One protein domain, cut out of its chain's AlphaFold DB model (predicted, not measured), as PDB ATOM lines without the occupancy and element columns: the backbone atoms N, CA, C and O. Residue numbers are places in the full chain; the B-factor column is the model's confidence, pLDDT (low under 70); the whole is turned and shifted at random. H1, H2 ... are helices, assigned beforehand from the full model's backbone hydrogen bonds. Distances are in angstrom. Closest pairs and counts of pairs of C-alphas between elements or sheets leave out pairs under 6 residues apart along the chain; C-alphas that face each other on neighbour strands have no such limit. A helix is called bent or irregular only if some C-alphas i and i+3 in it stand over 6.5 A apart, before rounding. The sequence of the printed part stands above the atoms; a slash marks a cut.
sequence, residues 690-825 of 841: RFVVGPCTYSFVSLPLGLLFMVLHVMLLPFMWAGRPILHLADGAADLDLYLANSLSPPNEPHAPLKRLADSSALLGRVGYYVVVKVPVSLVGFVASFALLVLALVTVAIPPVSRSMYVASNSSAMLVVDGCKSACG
ATOM      1  N   ARG A 690     131.763 118.918 141.313       51.56
ATOM      2  CA  ARG A 690     130.310 118.922 141.609       51.56
ATOM      3  C   ARG A 690     129.800 120.221 142.235       51.56
ATOM      4  O   ARG A 690     128.619 120.534 142.109       51.56
ATOM      5  N   PHE A 691     130.664 120.970 142.914       52.88
ATOM      6  CA  PHE A 691     130.284 122.108 143.759       52.88
ATOM      7  C   PHE A 691     130.477 123.472 143.076       52.88
ATOM      8  O   PHE A 691     131.147 124.332 143.621       52.88
ATOM      9  N   VAL A 692     129.875 123.696 141.901       51.22
ATOM     10  CA  VAL A 692     129.884 125.040 141.269       51.22
ATOM     11  C   VAL A 692     128.807 125.960 141.862       51.22
ATOM     12  O   VAL A 692     129.031 127.157 142.005       51.22
ATOM     13  N   VAL A 693     127.648 125.414 142.258       56.75
ATOM     14  CA  VAL A 693     126.548 126.213 142.831       56.75
ATOM     15  C   VAL A 693     126.852 126.612 144.280       56.75
ATOM     16  O   VAL A 693     126.996 127.797 144.556       56.75
ATOM     17  N   GLY A 694     127.004 125.638 145.187       62.19
ATOM     18  CA  GLY A 694     127.092 125.857 146.642       62.19
ATOM     19  C   GLY A 694     128.096 126.936 147.094       62.19
ATOM     20  O   GLY A 694     127.674 127.914 147.712       62.19
ATOM     21  N   PRO A 695     129.397 126.826 146.770       61.69
ATOM     22  CA  PRO A 695     130.421 127.791 147.186       61.69
ATOM     23  C   PRO A 695     130.241 129.190 146.571       61.69
ATOM     24  O   PRO A 695     130.457 130.198 147.249       61.69
ATOM     25  N   CYS A 696     129.775 129.279 145.319       62.56
ATOM     26  CA  CYS A 696     129.434 130.564 144.703       62.56
ATOM     27  C   CYS A 696     128.206 131.193 145.382       62.56
ATOM     28  O   CYS A 696     128.223 132.383 145.696       62.56
ATOM     29  N   THR A 697     127.175 130.397 145.703       66.25
ATOM     30  CA  THR A 697     126.027 130.874 146.490       66.25
ATOM     31  C   THR A 697     126.417 131.256 147.918       66.25
ATOM     32  O   THR A 697     125.871 132.222 148.433       66.25
ATOM     33  N   TYR A 698     127.406 130.605 148.538       67.50
ATOM     34  CA  TYR A 698     127.939 131.033 149.837       67.50
ATOM     35  C   TYR A 698     128.672 132.364 149.749       67.50
ATOM     36  O   TYR A 698     128.455 133.234 150.583       67.50
ATOM     37  N   SER A 699     129.493 132.571 148.723       68.50
ATOM     38  CA  SER A 699     130.163 133.861 148.516       68.50
ATOM     39  C   SER A 699     129.139 134.982 148.256       68.50
ATOM     40  O   SER A 699     129.284 136.084 148.778       68.50
ATOM     41  N   PHE A 700     128.049 134.678 147.543       71.88
ATOM     42  CA  PHE A 700     126.932 135.600 147.305       71.88
ATOM     43  C   PHE A 700     126.069 135.875 148.553       71.88
ATOM     44  O   PHE A 700     125.632 137.004 148.738       71.88
ATOM     45  N   VAL A 701     125.829 134.882 149.419       75.75
ATOM     46  CA  VAL A 701     124.988 135.005 150.633       75.75
ATOM     47  C   VAL A 701     125.779 135.516 151.848       75.75
ATOM     48  O   VAL A 701     125.248 136.273 152.659       75.75
ATOM     49  N   SER A 702     127.066 135.179 151.963       73.88
ATOM     50  CA  SER A 702     127.946 135.660 153.040       73.88
ATOM     51  C   SER A 702     128.357 137.127 152.886       73.88
ATOM     52  O   SER A 702     128.786 137.725 153.867       73.88
ATOM     53  N   LEU A 703     128.183 137.736 151.708       79.62
ATOM     54  CA  LEU A 703     128.354 139.180 151.515       79.62
ATOM     55  C   LEU A 703     127.270 140.016 152.229       79.62
ATOM     56  O   LEU A 703     127.633 140.790 153.114       79.62
ATOM     57  N   PRO A 704     125.959 139.875 151.936       80.69
ATOM     58  CA  PRO A 704     124.915 140.617 152.641       80.69
ATOM     59  C   PRO A 704     124.812 140.219 154.119       80.69
ATOM     60  O   PRO A 704     124.631 141.100 154.956       80.69
ATOM     61  N   LEU A 705     125.005 138.939 154.472       80.69
ATOM     62  CA  LEU A 705     125.092 138.530 155.880       80.69
ATOM     63  C   LEU A 705     126.330 139.119 156.570       80.69
ATOM     64  O   LEU A 705     126.228 139.596 157.693       80.69
ATOM     65  N   GLY A 706     127.484 139.154 155.901       81.00
ATOM     66  CA  GLY A 706     128.706 139.770 156.419       81.00
ATOM     67  C   GLY A 706     128.556 141.273 156.649       81.00
ATOM     68  O   GLY A 706     129.009 141.774 157.673       81.00
ATOM     69  N   LEU A 707     127.863 141.985 155.753       83.00
ATOM     70  CA  LEU A 707     127.517 143.399 155.929       83.00
ATOM     71  C   LEU A 707     126.511 143.608 157.073       83.00
ATOM     72  O   LEU A 707     126.701 144.513 157.883       83.00
ATOM     73  N   LEU A 708     125.494 142.750 157.199       84.88
ATOM     74  CA  LEU A 708     124.551 142.775 158.323       84.88
ATOM     75  C   LEU A 708     125.268 142.530 159.661       84.88
ATOM     76  O   LEU A 708     125.063 143.276 160.617       84.88
ATOM     77  N   PHE A 709     126.157 141.535 159.725       81.00
ATOM     78  CA  PHE A 709     126.975 141.265 160.906       81.00
ATOM     79  C   PHE A 709     127.988 142.378 161.178       81.00
ATOM     80  O   PHE A 709     128.220 142.683 162.343       81.00
ATOM     81  N   MET A 710     128.565 143.019 160.159       83.62
ATOM     82  CA  MET A 710     129.420 144.199 160.329       83.62
ATOM     83  C   MET A 710     128.634 145.340 160.984       83.62
ATOM     84  O   MET A 710     129.085 145.869 161.997       83.62
ATOM     85  N   VAL A 711     127.445 145.678 160.470       85.69
ATOM     86  CA  VAL A 711     126.568 146.702 161.068       85.69
ATOM     87  C   VAL A 711     126.195 146.324 162.504       85.69
ATOM     88  O   VAL A 711     126.329 147.157 163.397       85.69
ATOM     89  N   LEU A 712     125.820 145.066 162.758       83.31
ATOM     90  CA  LEU A 712     125.527 144.565 164.104       83.31
ATOM     91  C   LEU A 712     126.723 144.759 165.054       83.31
ATOM     92  O   LEU A 712     126.576 145.366 166.107       83.31
ATOM     93  N   HIS A 713     127.919 144.295 164.681       81.31
ATOM     94  CA  HIS A 713     129.108 144.393 165.533       81.31
ATOM     95  C   HIS A 713     129.573 145.851 165.728       81.31
ATOM     96  O   HIS A 713     130.021 146.191 166.822       81.31
ATOM     97  N   VAL A 714     129.408 146.732 164.731       84.50
ATOM     98  CA  VAL A 714     129.652 148.183 164.875       84.50
ATOM     99  C   VAL A 714     128.655 148.820 165.846       84.50
ATOM    100  O   VAL A 714     129.067 149.589 166.712       84.50
ATOM    101  N   MET A 715     127.371 148.460 165.776       83.38
ATOM    102  CA  MET A 715     126.352 148.939 166.720       83.38
ATOM    103  C   MET A 715     126.576 148.436 168.156       83.38
ATOM    104  O   MET A 715     126.109 149.073 169.095       83.38
ATOM    105  N   LEU A 716     127.314 147.336 168.351       77.38
ATOM    106  CA  LEU A 716     127.645 146.788 169.673       77.38
ATOM    107  C   LEU A 716     128.912 147.398 170.303       77.38
ATOM    108  O   LEU A 716     129.025 147.397 171.529       77.38
ATOM    109  N   LEU A 717     129.826 147.980 169.511       79.06
ATOM    110  CA  LEU A 717     131.029 148.675 170.006       79.06
ATOM    111  C   LEU A 717     130.768 149.712 171.124       79.06
ATOM    112  O   LEU A 717     131.463 149.645 172.141       79.06
ATOM    113  N   PRO A 718     129.797 150.645 171.022       81.44
ATOM    114  CA  PRO A 718     129.539 151.616 172.093       81.44
ATOM    115  C   PRO A 718     128.956 150.993 173.374       81.44
ATOM    116  O   PRO A 718     128.990 151.623 174.432       81.44
ATOM    117  N   PHE A 719     128.448 149.758 173.311       79.44
ATOM    118  CA  PHE A 719     127.813 149.073 174.439       79.44
ATOM    119  C   PHE A 719     128.680 147.979 175.073       79.44
ATOM    120  O   PHE A 719     128.224 147.342 176.015       79.44
ATOM    121  N   MET A 720     129.930 147.776 174.633       72.31
ATOM    122  CA  MET A 720     130.849 146.709 175.097       72.31
ATOM    123  C   MET A 720     130.979 146.567 176.632       72.31
ATOM    124  O   MET A 720     131.325 145.495 177.129       72.31
ATOM    125  N   TRP A 721     130.691 147.628 177.390       73.00
ATOM    126  CA  TRP A 721     130.655 147.656 178.857       73.00
ATOM    127  C   TRP A 721     129.456 146.912 179.482       73.00
ATOM    128  O   TRP A 721     129.528 146.528 180.646       73.00
ATOM    129  N   ALA A 722     128.382 146.656 178.727       72.31
ATOM    130  CA  ALA A 722     127.183 145.945 179.185       72.31
ATOM    131  C   ALA A 722     127.374 144.415 179.324       72.31
ATOM    132  O   ALA A 722     126.488 143.716 179.818       72.31
ATOM    133  N   GLY A 723     128.535 143.879 178.928       72.06
ATOM    134  CA  GLY A 723     128.975 142.528 179.285       72.06
ATOM    135  C   GLY A 723     128.191 141.380 178.632       72.06
ATOM    136  O   GLY A 723     128.036 141.323 177.411       72.06
ATOM    137  N   ARG A 724     127.748 140.416 179.455       74.38
ATOM    138  CA  ARG A 724     127.225 139.098 179.030       74.38
ATOM    139  C   ARG A 724     126.199 139.104 177.880       74.38
ATOM    140  O   ARG A 724     126.414 138.320 176.959       74.38
ATOM    141  N   PRO A 725     125.135 139.935 177.844       81.19
ATOM    142  CA  PRO A 725     124.173 139.902 176.733       81.19
ATOM    143  C   PRO A 725     124.813 140.152 175.356       81.19
ATOM    144  O   PRO A 725     124.411 139.534 174.373       81.19
ATOM    145  N   ILE A 726     125.854 140.988 175.278       79.81
ATOM    146  CA  ILE A 726     126.563 141.264 174.018       79.81
ATOM    147  C   ILE A 726     127.493 140.108 173.642       79.81
ATOM    148  O   ILE A 726     127.594 139.775 172.462       79.81
ATOM    149  N   LEU A 727     128.114 139.449 174.629       79.00
ATOM    150  CA  LEU A 727     128.877 138.216 174.398       79.00
ATOM    151  C   LEU A 727     127.982 137.134 173.779       79.00
ATOM    152  O   LEU A 727     128.367 136.547 172.773       79.00
ATOM    153  N   HIS A 728     126.767 136.935 174.303       82.75
ATOM    154  CA  HIS A 728     125.804 135.981 173.742       82.75
ATOM    155  C   HIS A 728     125.328 136.363 172.332       82.75
ATOM    156  O   HIS A 728     125.237 135.491 171.471       82.75
ATOM    157  N   LEU A 729     125.075 137.648 172.060       83.00
ATOM    158  CA  LEU A 729     124.648 138.111 170.735       83.00
ATOM    159  C   LEU A 729     125.757 137.958 169.672       83.00
ATOM    160  O   LEU A 729     125.494 137.506 168.558       83.00
ATOM    161  N   ALA A 730     127.007 138.273 170.028       82.50
ATOM    162  CA  ALA A 730     128.177 138.102 169.160       82.50
ATOM    163  C   ALA A 730     128.664 136.641 169.067       82.50
ATOM    164  O   ALA A 730     129.368 136.278 168.120       82.50
ATOM    165  N   ASP A 731     128.305 135.782 170.024       86.31
ATOM    166  CA  ASP A 731     128.369 134.326 169.871       86.31
ATOM    167  C   ASP A 731     127.303 133.836 168.887       86.31
ATOM    168  O   ASP A 731     127.662 133.135 167.950       86.31
ATOM    169  N   GLY A 732     126.038 134.247 169.019       84.81
ATOM    170  CA  GLY A 732     124.950 133.828 168.124       84.81
ATOM    171  C   GLY A 732     125.172 134.217 166.657       84.81
ATOM    172  O   GLY A 732     124.982 133.396 165.761       84.81
ATOM    173  N   ALA A 733     125.657 135.437 166.400       83.81
ATOM    174  CA  ALA A 733     126.030 135.874 165.051       83.81
ATOM    175  C   ALA A 733     127.173 135.028 164.452       83.81
ATOM    176  O   ALA A 733     127.157 134.708 163.263       83.81
ATOM    177  N   ALA A 734     128.146 134.626 165.279       85.50
ATOM    178  CA  ALA A 734     129.252 133.776 164.852       85.50
ATOM    179  C   ALA A 734     128.867 132.292 164.725       85.50
ATOM    180  O   ALA A 734     129.401 131.625 163.844       85.50
ATOM    181  N   ASP A 735     127.939 131.787 165.545       86.81
ATOM    182  CA  ASP A 735     127.342 130.449 165.410       86.81
ATOM    183  C   ASP A 735     126.651 130.321 164.046       86.81
ATOM    184  O   ASP A 735     126.872 129.345 163.337       86.81
ATOM    185  N   LEU A 736     125.881 131.334 163.630       84.75
ATOM    186  CA  LEU A 736     125.168 131.333 162.350       84.75
ATOM    187  C   LEU A 736     126.119 131.343 161.135       84.75
ATOM    188  O   LEU A 736     125.926 130.565 160.198       84.75
ATOM    189  N   ASP A 737     127.169 132.170 161.145       83.69
ATOM    190  CA  ASP A 737     128.185 132.184 160.076       83.69
ATOM    191  C   ASP A 737     129.008 130.880 160.035       83.69
ATOM    192  O   ASP A 737     129.268 130.331 158.959       83.69
ATOM    193  N   LEU A 738     129.363 130.336 161.206       86.38
ATOM    194  CA  LEU A 738     130.121 129.090 161.340       86.38
ATOM    195  C   LEU A 738     129.285 127.853 160.977       86.38
ATOM    196  O   LEU A 738     129.810 126.919 160.373       86.38
ATOM    197  N   TYR A 739     127.986 127.850 161.284       84.56
ATOM    198  CA  TYR A 739     127.028 126.836 160.838       84.56
ATOM    199  C   TYR A 739     126.945 126.803 159.310       84.56
ATOM    200  O   TYR A 739     127.101 125.737 158.707       84.56
ATOM    201  N   LEU A 740     126.803 127.971 158.669       82.19
ATOM    202  CA  LEU A 740     126.825 128.081 157.210       82.19
ATOM    203  C   LEU A 740     128.155 127.563 156.637       82.19
ATOM    204  O   LEU A 740     128.132 126.715 155.744       82.19
ATOM    205  N   ALA A 741     129.299 127.975 157.191       82.62
ATOM    206  CA  ALA A 741     130.619 127.495 156.769       82.62
ATOM    207  C   ALA A 741     130.789 125.966 156.927       82.62
ATOM    208  O   ALA A 741     131.285 125.298 156.020       82.62
ATOM    209  N   ASN A 742     130.337 125.384 158.042       83.75
ATOM    210  CA  ASN A 742     130.371 123.937 158.263       83.75
ATOM    211  C   ASN A 742     129.471 123.186 157.262       83.75
ATOM    212  O   ASN A 742     129.931 122.221 156.652       83.75
ATOM    213  N   SER A 743     128.248 123.673 157.014       80.00
ATOM    214  CA  SER A 743     127.255 123.041 156.120       80.00
ATOM    215  C   SER A 743     127.700 122.886 154.654       80.00
ATOM    216  O   SER A 743     127.106 122.119 153.896       80.00
ATOM    217  N   LEU A 744     128.747 123.613 154.257       73.25
ATOM    218  CA  LEU A 744     129.308 123.641 152.905       73.25
ATOM    219  C   LEU A 744     130.662 122.933 152.791       73.25
ATOM    220  O   LEU A 744     131.214 122.838 151.692       73.25
ATOM    221  N   SER A 745     131.210 122.458 153.909       69.31
ATOM    222  CA  SER A 745     132.513 121.802 153.921       69.31
ATOM    223  C   SER A 745     132.459 120.361 153.383       69.31
ATOM    224  O   SER A 745     131.385 119.752 153.336       69.31
ATOM    225  N   PRO A 746     133.584 119.794 152.901       65.88
ATOM    226  CA  PRO A 746     133.589 118.445 152.340       65.88
ATOM    227  C   PRO A 746     133.149 117.405 153.385       65.88
ATOM    228  O   PRO A 746     133.596 117.487 154.525       65.88
ATOM    229  N   PRO A 747     132.395 116.349 153.016       57.38
ATOM    230  CA  PRO A 747     131.831 115.371 153.964       57.38
ATOM    231  C   PRO A 747     132.864 114.489 154.697       57.38
ATOM    232  O   PRO A 747     132.490 113.589 155.443       57.38
ATOM    233  N   ASN A 748     134.159 114.732 154.474       61.69
ATOM    234  CA  ASN A 748     135.279 114.076 155.149       61.69
ATOM    235  C   ASN A 748     136.013 115.024 156.121       61.69
ATOM    236  O   ASN A 748     136.989 114.607 156.746       61.69
ATOM    237  N   GLU A 749     135.623 116.299 156.198       68.81
ATOM    238  CA  GLU A 749     136.228 117.295 157.081       68.81
ATOM    239  C   GLU A 749     135.377 117.447 158.356       68.81
ATOM    240  O   GLU A 749     134.156 117.574 158.254       68.81
ATOM    241  N   PRO A 750     135.970 117.451 159.565       71.06
ATOM    242  CA  PRO A 750     135.212 117.716 160.781       71.06
ATOM    243  C   PRO A 750     134.630 119.138 160.784       71.06
ATOM    244  O   PRO A 750     135.275 120.107 160.371       71.06
ATOM    245  N   HIS A 751     133.412 119.271 161.309       80.94
ATOM    246  CA  HIS A 751     132.824 120.575 161.606       80.94
ATOM    247  C   HIS A 751     133.609 121.255 162.736       80.94
ATOM    248  O   HIS A 751     133.932 120.627 163.746       80.94
ATOM    249  N   ALA A 752     133.904 122.546 162.583       82.06
ATOM    250  CA  ALA A 752     134.561 123.332 163.620       82.06
ATOM    251  C   ALA A 752     133.506 123.840 164.629       82.06
ATOM    252  O   ALA A 752     132.569 124.521 164.204       82.06
ATOM    253  N   PRO A 753     133.617 123.536 165.939       85.50
ATOM    254  CA  PRO A 753     132.677 124.017 166.953       85.50
ATOM    255  C   PRO A 753     132.967 125.478 167.321       85.50
ATOM    256  O   PRO A 753     134.121 125.909 167.275       85.50
ATOM    257  N   LEU A 754     131.948 126.247 167.724       85.75
ATOM    258  CA  LEU A 754     132.117 127.670 168.033       85.75
ATOM    259  C   LEU A 754     133.076 127.908 169.211       85.75
ATOM    260  O   LEU A 754     132.951 127.336 170.301       85.75
ATOM    261  N   LYS A 755     134.013 128.839 169.024       86.19
ATOM    262  CA  LYS A 755     134.831 129.390 170.103       86.19
ATOM    263  C   LYS A 755     134.019 130.420 170.897       86.19
ATOM    264  O   LYS A 755     134.116 131.615 170.625       86.19
ATOM    265  N   ARG A 756     133.213 129.946 171.856       86.25
ATOM    266  CA  ARG A 756     132.450 130.786 172.803       86.25
ATOM    267  C   ARG A 756     133.336 131.881 173.416       86.25
ATOM    268  O   ARG A 756     134.508 131.636 173.719       86.25
ATOM    269  N   LEU A 757     132.793 133.084 173.582       83.88
ATOM    270  CA  LEU A 757     133.529 134.222 174.144       83.88
ATOM    271  C   LEU A 757     133.532 134.182 175.679       83.88
ATOM    272  O   LEU A 757     132.480 134.266 176.303       83.88
ATOM    273  N   ALA A 758     134.722 134.113 176.284       79.06
ATOM    274  CA  ALA A 758     134.885 134.238 177.736       79.06
ATOM    275  C   ALA A 758     134.865 135.709 178.199       79.06
ATOM    276  O   ALA A 758     134.133 136.061 179.121       79.06
ATOM    277  N   ASP A 759     135.634 136.568 177.517       81.69
ATOM    278  CA  ASP A 759     135.944 137.933 177.955       81.69
ATOM    279  C   ASP A 759     135.604 138.999 176.900       81.69
ATOM    280  O   ASP A 759     135.600 138.748 175.690       81.69
ATOM    281  N   SER A 760     135.432 140.246 177.352       76.69
ATOM    282  CA  SER A 760     135.253 141.425 176.487       76.69
ATOM    283  C   SER A 760     136.460 141.718 175.578       76.69
ATOM    284  O   SER A 760     136.302 142.309 174.509       76.69
ATOM    285  N   SER A 761     137.659 141.255 175.943       79.31
ATOM    286  CA  SER A 761     138.856 141.303 175.091       79.31
ATOM    287  C   SER A 761     138.749 140.357 173.886       79.31
ATOM    288  O   SER A 761     139.093 140.733 172.764       79.31
ATOM    289  N   ALA A 762     138.202 139.153 174.083       79.62
ATOM    290  CA  ALA A 762     137.931 138.205 173.004       79.62
ATOM    291  C   ALA A 762     136.804 138.709 172.084       79.62
ATOM    292  O   ALA A 762     136.890 138.550 170.864       79.62
ATOM    293  N   LEU A 763     135.791 139.372 172.656       80.62
ATOM    294  CA  LEU A 763     134.730 140.049 171.905       80.62
ATOM    295  C   LEU A 763     135.296 141.124 170.972       80.62
ATOM    296  O   LEU A 763     134.953 141.133 169.794       80.62
ATOM    297  N   LEU A 764     136.209 141.974 171.457       81.56
ATOM    298  CA  LEU A 764     136.853 142.998 170.628       81.56
ATOM    299  C   LEU A 764     137.636 142.374 169.459       81.56
ATOM    300  O   LEU A 764     137.571 142.875 168.339       81.56
ATOM    301  N   GLY A 765     138.304 141.237 169.689       82.56
ATOM    302  CA  GLY A 765     138.951 140.458 168.628       82.56
ATOM    303  C   GLY A 765     137.971 139.927 167.572       82.56
ATOM    304  O   GLY A 765     138.264 139.989 166.377       82.56
ATOM    305  N   ARG A 766     136.780 139.462 167.979       83.31
ATOM    306  CA  ARG A 766     135.721 139.032 167.047       83.31
ATOM    307  C   ARG A 766     135.096 140.200 166.287       83.31
ATOM    308  O   ARG A 766     134.897 140.084 165.081       83.31
ATOM    309  N   VAL A 767     134.815 141.316 166.957       81.69
ATOM    310  CA  VAL A 767     134.336 142.548 166.309       81.69
ATOM    311  C   VAL A 767     135.353 143.009 165.263       81.69
ATOM    312  O   VAL A 767     134.983 143.242 164.114       81.69
ATOM    313  N   GLY A 768     136.643 143.033 165.613       82.12
ATOM    314  CA  GLY A 768     137.734 143.321 164.678       82.12
ATOM    315  C   GLY A 768     137.764 142.368 163.479       82.12
ATOM    316  O   GLY A 768     137.898 142.826 162.347       82.12
ATOM    317  N   TYR A 769     137.554 141.064 163.687       84.44
ATOM    318  CA  TYR A 769     137.407 140.109 162.583       84.44
ATOM    319  C   TYR A 769     136.214 140.446 161.677       84.44
ATOM    320  O   TYR A 769     136.406 140.570 160.468       84.44
ATOM    321  N   TYR A 770     135.004 140.639 162.213       82.75
ATOM    322  CA  TYR A 770     133.824 140.900 161.377       82.75
ATOM    323  C   TYR A 770     133.894 142.233 160.624       82.75
ATOM    324  O   TYR A 770     133.481 142.293 159.467       82.75
ATOM    325  N   VAL A 771     134.456 143.275 161.244       79.81
ATOM    326  CA  VAL A 771     134.552 144.618 160.655       79.81
ATOM    327  C   VAL A 771     135.727 144.756 159.681       79.81
ATOM    328  O   VAL A 771     135.566 145.362 158.625       79.81
ATOM    329  N   VAL A 772     136.899 144.193 159.997       81.38
ATOM    330  CA  VAL A 772     138.146 144.447 159.241       81.38
ATOM    331  C   VAL A 772     138.546 143.280 158.329       81.38
ATOM    332  O   VAL A 772     139.239 143.496 157.338       81.38
ATOM    333  N   VAL A 773     138.122 142.044 158.624       82.38
ATOM    334  CA  VAL A 773     138.621 140.836 157.934       82.38
ATOM    335  C   VAL A 773     137.527 140.098 157.161       82.38
ATOM    336  O   VAL A 773     137.717 139.812 155.981       82.38
ATOM    337  N   LYS A 774     136.373 139.807 157.779       84.88
ATOM    338  CA  LYS A 774     135.304 138.993 157.175       84.88
ATOM    339  C   LYS A 774     134.786 139.602 155.876       84.88
ATOM    340  O   LYS A 774     134.798 138.920 154.856       84.88
ATOM    341  N   VAL A 775     134.352 140.866 155.899       82.81
ATOM    342  CA  VAL A 775     133.757 141.515 154.717       82.81
ATOM    343  C   VAL A 775     134.767 141.623 153.559       82.81
ATOM    344  O   VAL A 775     134.422 141.174 152.463       82.81
ATOM    345  N   PRO A 776     136.024 142.083 153.754       83.88
ATOM    346  CA  PRO A 776     137.031 142.055 152.688       83.88
ATOM    347  C   PRO A 776     137.373 140.650 152.172       83.88
ATOM    348  O   PRO A 776     137.491 140.471 150.962       83.88
ATOM    349  N   VAL A 777     137.490 139.636 153.040       84.69
ATOM    350  CA  VAL A 777     137.787 138.253 152.611       84.69
ATOM    351  C   VAL A 777     136.618 137.642 151.832       84.69
ATOM    352  O   VAL A 777     136.847 137.056 150.773       84.69
ATOM    353  N   SER A 778     135.370 137.832 152.279       83.94
ATOM    354  CA  SER A 778     134.171 137.440 151.519       83.94
ATOM    355  C   SER A 778     134.099 138.151 150.164       83.94
ATOM    356  O   SER A 778     133.787 137.509 149.163       83.94
ATOM    357  N   LEU A 779     134.439 139.444 150.095       84.94
ATOM    358  CA  LEU A 779     134.451 140.207 148.843       84.94
ATOM    359  C   LEU A 779     135.525 139.709 147.867       84.94
ATOM    360  O   LEU A 779     135.222 139.474 146.699       84.94
ATOM    361  N   VAL A 780     136.760 139.493 148.331       86.12
ATOM    362  CA  VAL A 780     137.853 138.965 147.495       86.12
ATOM    363  C   VAL A 780     137.538 137.543 147.018       86.12
ATOM    364  O   VAL A 780     137.712 137.248 145.835       86.12
ATOM    365  N   GLY A 781     137.014 136.677 147.894       84.94
ATOM    366  CA  GLY A 781     136.582 135.324 147.535       84.94
ATOM    367  C   GLY A 781     135.430 135.306 146.525       84.94
ATOM    368  O   GLY A 781     135.470 134.536 145.562       84.94
ATOM    369  N   PHE A 782     134.449 136.202 146.672       85.00
ATOM    370  CA  PHE A 782     133.363 136.381 145.705       85.00
ATOM    371  C   PHE A 782     133.874 136.872 144.346       85.00
ATOM    372  O   PHE A 782     133.590 136.244 143.329       85.00
ATOM    373  N   VAL A 783     134.670 137.945 144.306       87.38
ATOM    374  CA  VAL A 783     135.198 138.498 143.046       87.38
ATOM    375  C   VAL A 783     136.089 137.479 142.330       87.38
ATOM    376  O   VAL A 783     135.952 137.296 141.120       87.38
ATOM    377  N   ALA A 784     136.947 136.757 143.059       86.88
ATOM    378  CA  ALA A 784     137.791 135.715 142.483       86.88
ATOM    379  C   ALA A 784     136.974 134.527 141.944       86.88
ATOM    380  O   ALA A 784     137.191 134.099 140.811       86.88
ATOM    381  N   SER A 785     136.031 133.988 142.728       85.75
ATOM    382  CA  SER A 785     135.193 132.857 142.292       85.75
ATOM    383  C   SER A 785     134.282 133.234 141.121       85.75
ATOM    384  O   SER A 785     134.214 132.475 140.153       85.75
ATOM    385  N   PHE A 786     133.676 134.426 141.136       84.88
ATOM    386  CA  PHE A 786     132.842 134.942 140.049       84.88
ATOM    387  C   PHE A 786     133.642 135.184 138.760       84.88
ATOM    388  O   PHE A 786     133.231 134.729 137.694       84.88
ATOM    389  N   ALA A 787     134.816 135.823 138.837       88.19
ATOM    390  CA  ALA A 787     135.669 136.041 137.666       88.19
ATOM    391  C   ALA A 787     136.144 134.716 137.041       88.19
ATOM    392  O   ALA A 787     136.100 134.553 135.820       88.19
ATOM    393  N   LEU A 788     136.534 133.740 137.870       87.88
ATOM    394  CA  LEU A 788     136.916 132.401 137.412       87.88
ATOM    395  C   LEU A 788     135.725 131.612 136.846       87.88
ATOM    396  O   LEU A 788     135.903 130.866 135.888       87.88
ATOM    397  N   LEU A 789     134.510 131.811 137.369       85.38
ATOM    398  CA  LEU A 789     133.280 131.216 136.837       85.38
ATOM    399  C   LEU A 789     132.913 131.801 135.462       85.38
ATOM    400  O   LEU A 789     132.628 131.047 134.533       85.38
ATOM    401  N   VAL A 790     132.985 133.126 135.295       86.75
ATOM    402  CA  VAL A 790     132.800 133.781 133.987       86.75
ATOM    403  C   VAL A 790     133.860 133.309 132.993       86.75
ATOM    404  O   VAL A 790     133.527 132.966 131.859       86.75
ATOM    405  N   LEU A 791     135.124 133.192 133.409       86.94
ATOM    406  CA  LEU A 791     136.191 132.660 132.559       86.94
ATOM    407  C   LEU A 791     135.975 131.174 132.212       86.94
ATOM    408  O   LEU A 791     136.224 130.771 131.074       86.94
ATOM    409  N   ALA A 792     135.457 130.360 133.140       85.62
ATOM    410  CA  ALA A 792     135.082 128.968 132.885       85.62
ATOM    411  C   ALA A 792     133.956 128.852 131.845       85.62
ATOM    412  O   ALA A 792     134.020 127.966 130.990       85.62
ATOM    413  N   LEU A 793     132.973 129.763 131.878       84.12
ATOM    414  CA  LEU A 793     131.881 129.864 130.902       84.12
ATOM    415  C   LEU A 793     132.381 130.310 129.518       84.12
ATOM    416  O   LEU A 793     132.083 129.655 128.521       84.12
ATOM    417  N   VAL A 794     133.203 131.363 129.448       88.50
ATOM    418  CA  VAL A 794     133.823 131.834 128.192       88.50
ATOM    419  C   VAL A 794     134.708 130.749 127.563       88.50
ATOM    420  O   VAL A 794     134.741 130.599 126.343       88.50
ATOM    421  N   THR A 795     135.386 129.939 128.381       86.69
ATOM    422  CA  THR A 795     136.266 128.854 127.911       86.69
ATOM    423  C   THR A 795     135.569 127.500 127.719       86.69
ATOM    424  O   THR A 795     136.262 126.521 127.452       86.69
ATOM    425  N   VAL A 796     134.229 127.405 127.766       85.44
ATOM    426  CA  VAL A 796     133.470 126.139 127.565       85.44
ATOM    427  C   VAL A 796     133.848 125.398 126.273       85.44
ATOM    428  O   VAL A 796     133.881 124.167 126.261       85.44
ATOM    429  N   ALA A 797     134.204 126.122 125.206       83.12
ATOM    430  CA  ALA A 797     134.686 125.541 123.948       83.12
ATOM    431  C   ALA A 797     136.020 124.767 124.077       83.12
ATOM    432  O   ALA A 797     136.384 124.011 123.177       83.12
ATOM    433  N   ILE A 798     136.741 124.927 125.193       90.25
ATOM    434  CA  ILE A 798     137.999 124.248 125.523       90.25
ATOM    435  C   ILE A 798     137.810 123.494 126.860       90.25
ATOM    436  O   ILE A 798     138.208 123.987 127.921       90.25
ATOM    437  N   PRO A 799     137.234 122.273 126.841       79.44
ATOM    438  CA  PRO A 799     136.872 121.526 128.047       79.44
ATOM    439  C   PRO A 799     137.944 121.388 129.145       79.44
ATOM    440  O   PRO A 799     137.564 121.510 130.311       79.44
ATOM    441  N   PRO A 800     139.250 121.152 128.869       84.50
ATOM    442  CA  PRO A 800     140.241 121.072 129.944       84.50
ATOM    443  C   PRO A 800     140.452 122.419 130.649       84.50
ATOM    444  O   PRO A 800     140.525 122.446 131.873       84.50
ATOM    445  N   VAL A 801     140.471 123.535 129.908       82.50
ATOM    446  CA  VAL A 801     140.633 124.883 130.484       82.50
ATOM    447  C   VAL A 801     139.402 125.257 131.306       82.50
ATOM    448  O   VAL A 801     139.543 125.642 132.463       82.50
ATOM    449  N   SER A 802     138.202 125.051 130.757       81.69
ATOM    450  CA  SER A 802     136.941 125.298 131.465       81.69
ATOM    451  C   SER A 802     136.879 124.533 132.797       81.69
ATOM    452  O   SER A 802     136.624 125.132 133.841       81.69
ATOM    453  N   ARG A 803     137.235 123.234 132.811       81.12
ATOM    454  CA  ARG A 803     137.321 122.432 134.049       81.12
ATOM    455  C   ARG A 803     138.353 122.961 135.044       81.12
ATOM    456  O   ARG A 803     138.045 123.029 136.232       81.12
ATOM    457  N   SER A 804     139.545 123.354 134.592       83.12
ATOM    458  CA  SER A 804     140.550 123.967 135.470       83.12
ATOM    459  C   SER A 804     140.036 125.256 136.118       83.12
ATOM    460  O   SER A 804     140.252 125.451 137.313       83.12
ATOM    461  N   MET A 805     139.303 126.091 135.375       84.00
ATOM    462  CA  MET A 805     138.720 127.331 135.901       84.00
ATOM    463  C   MET A 805     137.561 127.074 136.876       84.00
ATOM    464  O   MET A 805     137.499 127.738 137.909       84.00
ATOM    465  N   TYR A 806     136.711 126.064 136.642       80.88
ATOM    466  CA  TYR A 806     135.709 125.634 137.633       80.88
ATOM    467  C   TYR A 806     136.359 125.154 138.940       80.88
ATOM    468  O   TYR A 806     135.932 125.557 140.019       80.88
ATOM    469  N   VAL A 807     137.412 124.331 138.870       82.06
ATOM    470  CA  VAL A 807     138.118 123.865 140.079       82.06
ATOM    471  C   VAL A 807     138.778 125.036 140.818       82.06
ATOM    472  O   VAL A 807     138.699 125.089 142.043       82.06
ATOM    473  N   ALA A 808     139.362 125.998 140.096       83.81
ATOM    474  CA  ALA A 808     139.942 127.203 140.690       83.81
ATOM    475  C   ALA A 808     138.885 128.104 141.359       83.81
ATOM    476  O   ALA A 808     139.109 128.561 142.477       83.81
ATOM    477  N   SER A 809     137.726 128.309 140.718       83.94
ATOM    478  CA  SER A 809     136.582 129.051 141.278       83.94
ATOM    479  C   SER A 809     136.082 128.416 142.584       83.94
ATOM    480  O   SER A 809     135.928 129.092 143.603       83.94
ATOM    481  N   ASN A 810     135.933 127.089 142.597       80.12
ATOM    482  CA  ASN A 810     135.523 126.351 143.791       80.12
ATOM    483  C   ASN A 810     136.574 126.470 144.914       80.12
ATOM    484  O   ASN A 810     136.216 126.620 146.081       80.12
ATOM    485  N   SER A 811     137.871 126.452 144.580       82.75
ATOM    486  CA  SER A 811     138.949 126.675 145.553       82.75
ATOM    487  C   SER A 811     138.969 128.096 146.125       82.75
ATOM    488  O   SER A 811     139.188 128.235 147.325       82.75
ATOM    489  N   SER A 812     138.718 129.143 145.331       82.19
ATOM    490  CA  SER A 812     138.711 130.523 145.847       82.19
ATOM    491  C   SER A 812     137.518 130.816 146.762       82.19
ATOM    492  O   SER A 812     137.671 131.566 147.724       82.19
ATOM    493  N   ALA A 813     136.366 130.177 146.536       80.81
ATOM    494  CA  ALA A 813     135.225 130.256 147.449       80.81
ATOM    495  C   ALA A 813     135.463 129.500 148.778       80.81
ATOM    496  O   ALA A 813     135.065 129.986 149.838       80.81
ATOM    497  N   MET A 814     136.162 128.355 148.754       81.94
ATOM    498  CA  MET A 814     136.514 127.614 149.980       81.94
ATOM    499  C   MET A 814     137.417 128.415 150.931       81.94
ATOM    500  O   MET A 814     137.258 128.293 152.139       81.94
ATOM    501  N   LEU A 815     138.272 129.317 150.432       82.12
ATOM    502  CA  LEU A 815     139.090 130.189 151.294       82.12
ATOM    503  C   LEU A 815     138.246 131.054 152.255       82.12
ATOM    504  O   LEU A 815     138.704 131.382 153.348       82.12
ATOM    505  N   VAL A 816     137.007 131.401 151.879       83.06
ATOM    506  CA  VAL A 816     136.071 132.148 152.742       83.06
ATOM    507  C   VAL A 816     135.481 131.244 153.834       83.06
ATOM    508  O   VAL A 816     135.313 131.681 154.974       83.06
ATOM    509  N   VAL A 817     135.211 129.976 153.503       82.81
ATOM    510  CA  VAL A 817     134.755 128.937 154.445       82.81
ATOM    511  C   VAL A 817     135.852 128.638 155.470       82.81
ATOM    512  O   VAL A 817     135.616 128.729 156.675       82.81
ATOM    513  N   ASP A 818     137.074 128.381 155.002       83.38
ATOM    514  CA  ASP A 818     138.240 128.077 155.837       83.38
ATOM    515  C   ASP A 818     138.631 129.289 156.709       83.38
ATOM    516  O   ASP A 818     138.983 129.151 157.886       83.38
ATOM    517  N   GLY A 819     138.494 130.505 156.167       82.00
ATOM    518  CA  GLY A 819     138.655 131.765 156.897       82.00
ATOM    519  C   GLY A 819     137.612 131.978 158.002       82.00
ATOM    520  O   GLY A 819     137.941 132.532 159.050       82.00
ATOM    521  N   CYS A 820     136.372 131.518 157.817       83.75
ATOM    522  CA  CYS A 820     135.348 131.513 158.867       83.75
ATOM    523  C   CYS A 820     135.658 130.454 159.940       83.75
ATOM    524  O   CYS A 820     135.750 130.783 161.129       83.75
ATOM    525  N   LYS A 821     135.914 129.204 159.521       84.31
ATOM    526  CA  LYS A 821     136.272 128.086 160.411       84.31
ATOM    527  C   LYS A 821     137.474 128.407 161.302       84.31
ATOM    528  O   LYS A 821     137.450 128.099 162.489       84.31
ATOM    529  N   SER A 822     138.508 129.048 160.758       82.62
ATOM    530  CA  SER A 822     139.739 129.374 161.496       82.62
ATOM    531  C   SER A 822     139.624 130.570 162.452       82.62
ATOM    532  O   SER A 822     140.419 130.657 163.391       82.62
ATOM    533  N   ALA A 823     138.652 131.467 162.247       79.62
ATOM    534  CA  ALA A 823     138.444 132.655 163.079       79.62
ATOM    535  C   ALA A 823     137.354 132.473 164.151       79.62
ATOM    536  O   ALA A 823     137.541 132.885 165.299       79.62
ATOM    537  N   CYS A 824     136.222 131.862 163.788       82.50
ATOM    538  CA  CYS A 824     135.090 131.643 164.695       82.50
ATOM    539  C   CYS A 824     135.109 130.253 165.344       82.50
ATOM    540  O   CYS A 824     134.646 130.101 166.477       82.50
ATOM    541  N   GLY A 825     135.665 129.249 164.667       81.00
ATOM    542  CA  GLY A 825     135.809 127.905 165.212       81.00
ATOM    543  C   GLY A 825     136.920 127.792 166.258       81.00
ATOM    544  O   GLY A 825     137.907 128.533 166.260       81.00
TER     545      GLY A 825
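Overview. This is residues 690 to 825 of the 841 residues of an uncharacterized protein of Aphanomyces invadans (UniProt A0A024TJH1). What is seen first? A long rod of two helical hairpins, H1 with H2 and H3b with H4, shifted along its length and overlapping in part, while H3a, the first arm of bent H3, packs on H1 and H2. What builds it? The 136 printed residues have four named helices, H1 to H4 in chain order, and no named strand; the class is all helix, and H1, H2, H3b and H4 make a bundle, helices side by side. How large is it? It is only just compact, close to loose, with a radius of gyration of the C-alphas of 16.8 A and spans of 59 by 29 by 17 A.

Arrangement. What comes first? H1, residues 693 to 722, and H2, residues 724 to 743, form a hairpin at a shallow tilt of 8 degrees; their closest C-alphas, Phe 709 and Ala 733, are 6.9 A apart. What follows? H3, residues 760 to 794, is one helix by its hydrogen bonds but bent, C-alphas 772 and 775 being 7.0 A apart, into H3a, residues 760 to 772, and H3b, residues 775 to 794. H1 touches H3b with residues 696 to 710 alone, closest C-alphas Ser 699 and Phe 782 at 4.9 A; H2 and H3b are apart. What ends it? H4, residues 799 to 824, forms a hairpin with H3b, closest C-alphas Ser 785 and Ser 809 at 4.2 A. Every O i to N i+4 pair is within hydrogen-bond range in H3a and H3b, against 20 of 26 in H1, 15 of 16 in H2 and 20 of 22 in H4.

Along the chain. Where are the ends? H1 begins at C-alpha 693 (126.548, 126.213, 142.831), and H4 ends at C-alpha 824 (135.090, 131.643, 164.695). How long are they? H1 is 41.4 A, H2 28.0 A, H3a 17.7 A, H3b 28.2 A and H4 38.1 A; H1 is irregular, C-alphas 718 and 721 being 7.9 A apart.

Size, cuts and confidence. Which link is long? That from H2 to H3, residues 744 to 759; the printed part has no cut. Where is confidence low? In residues 690 to 699 and 745 to 749, under 70.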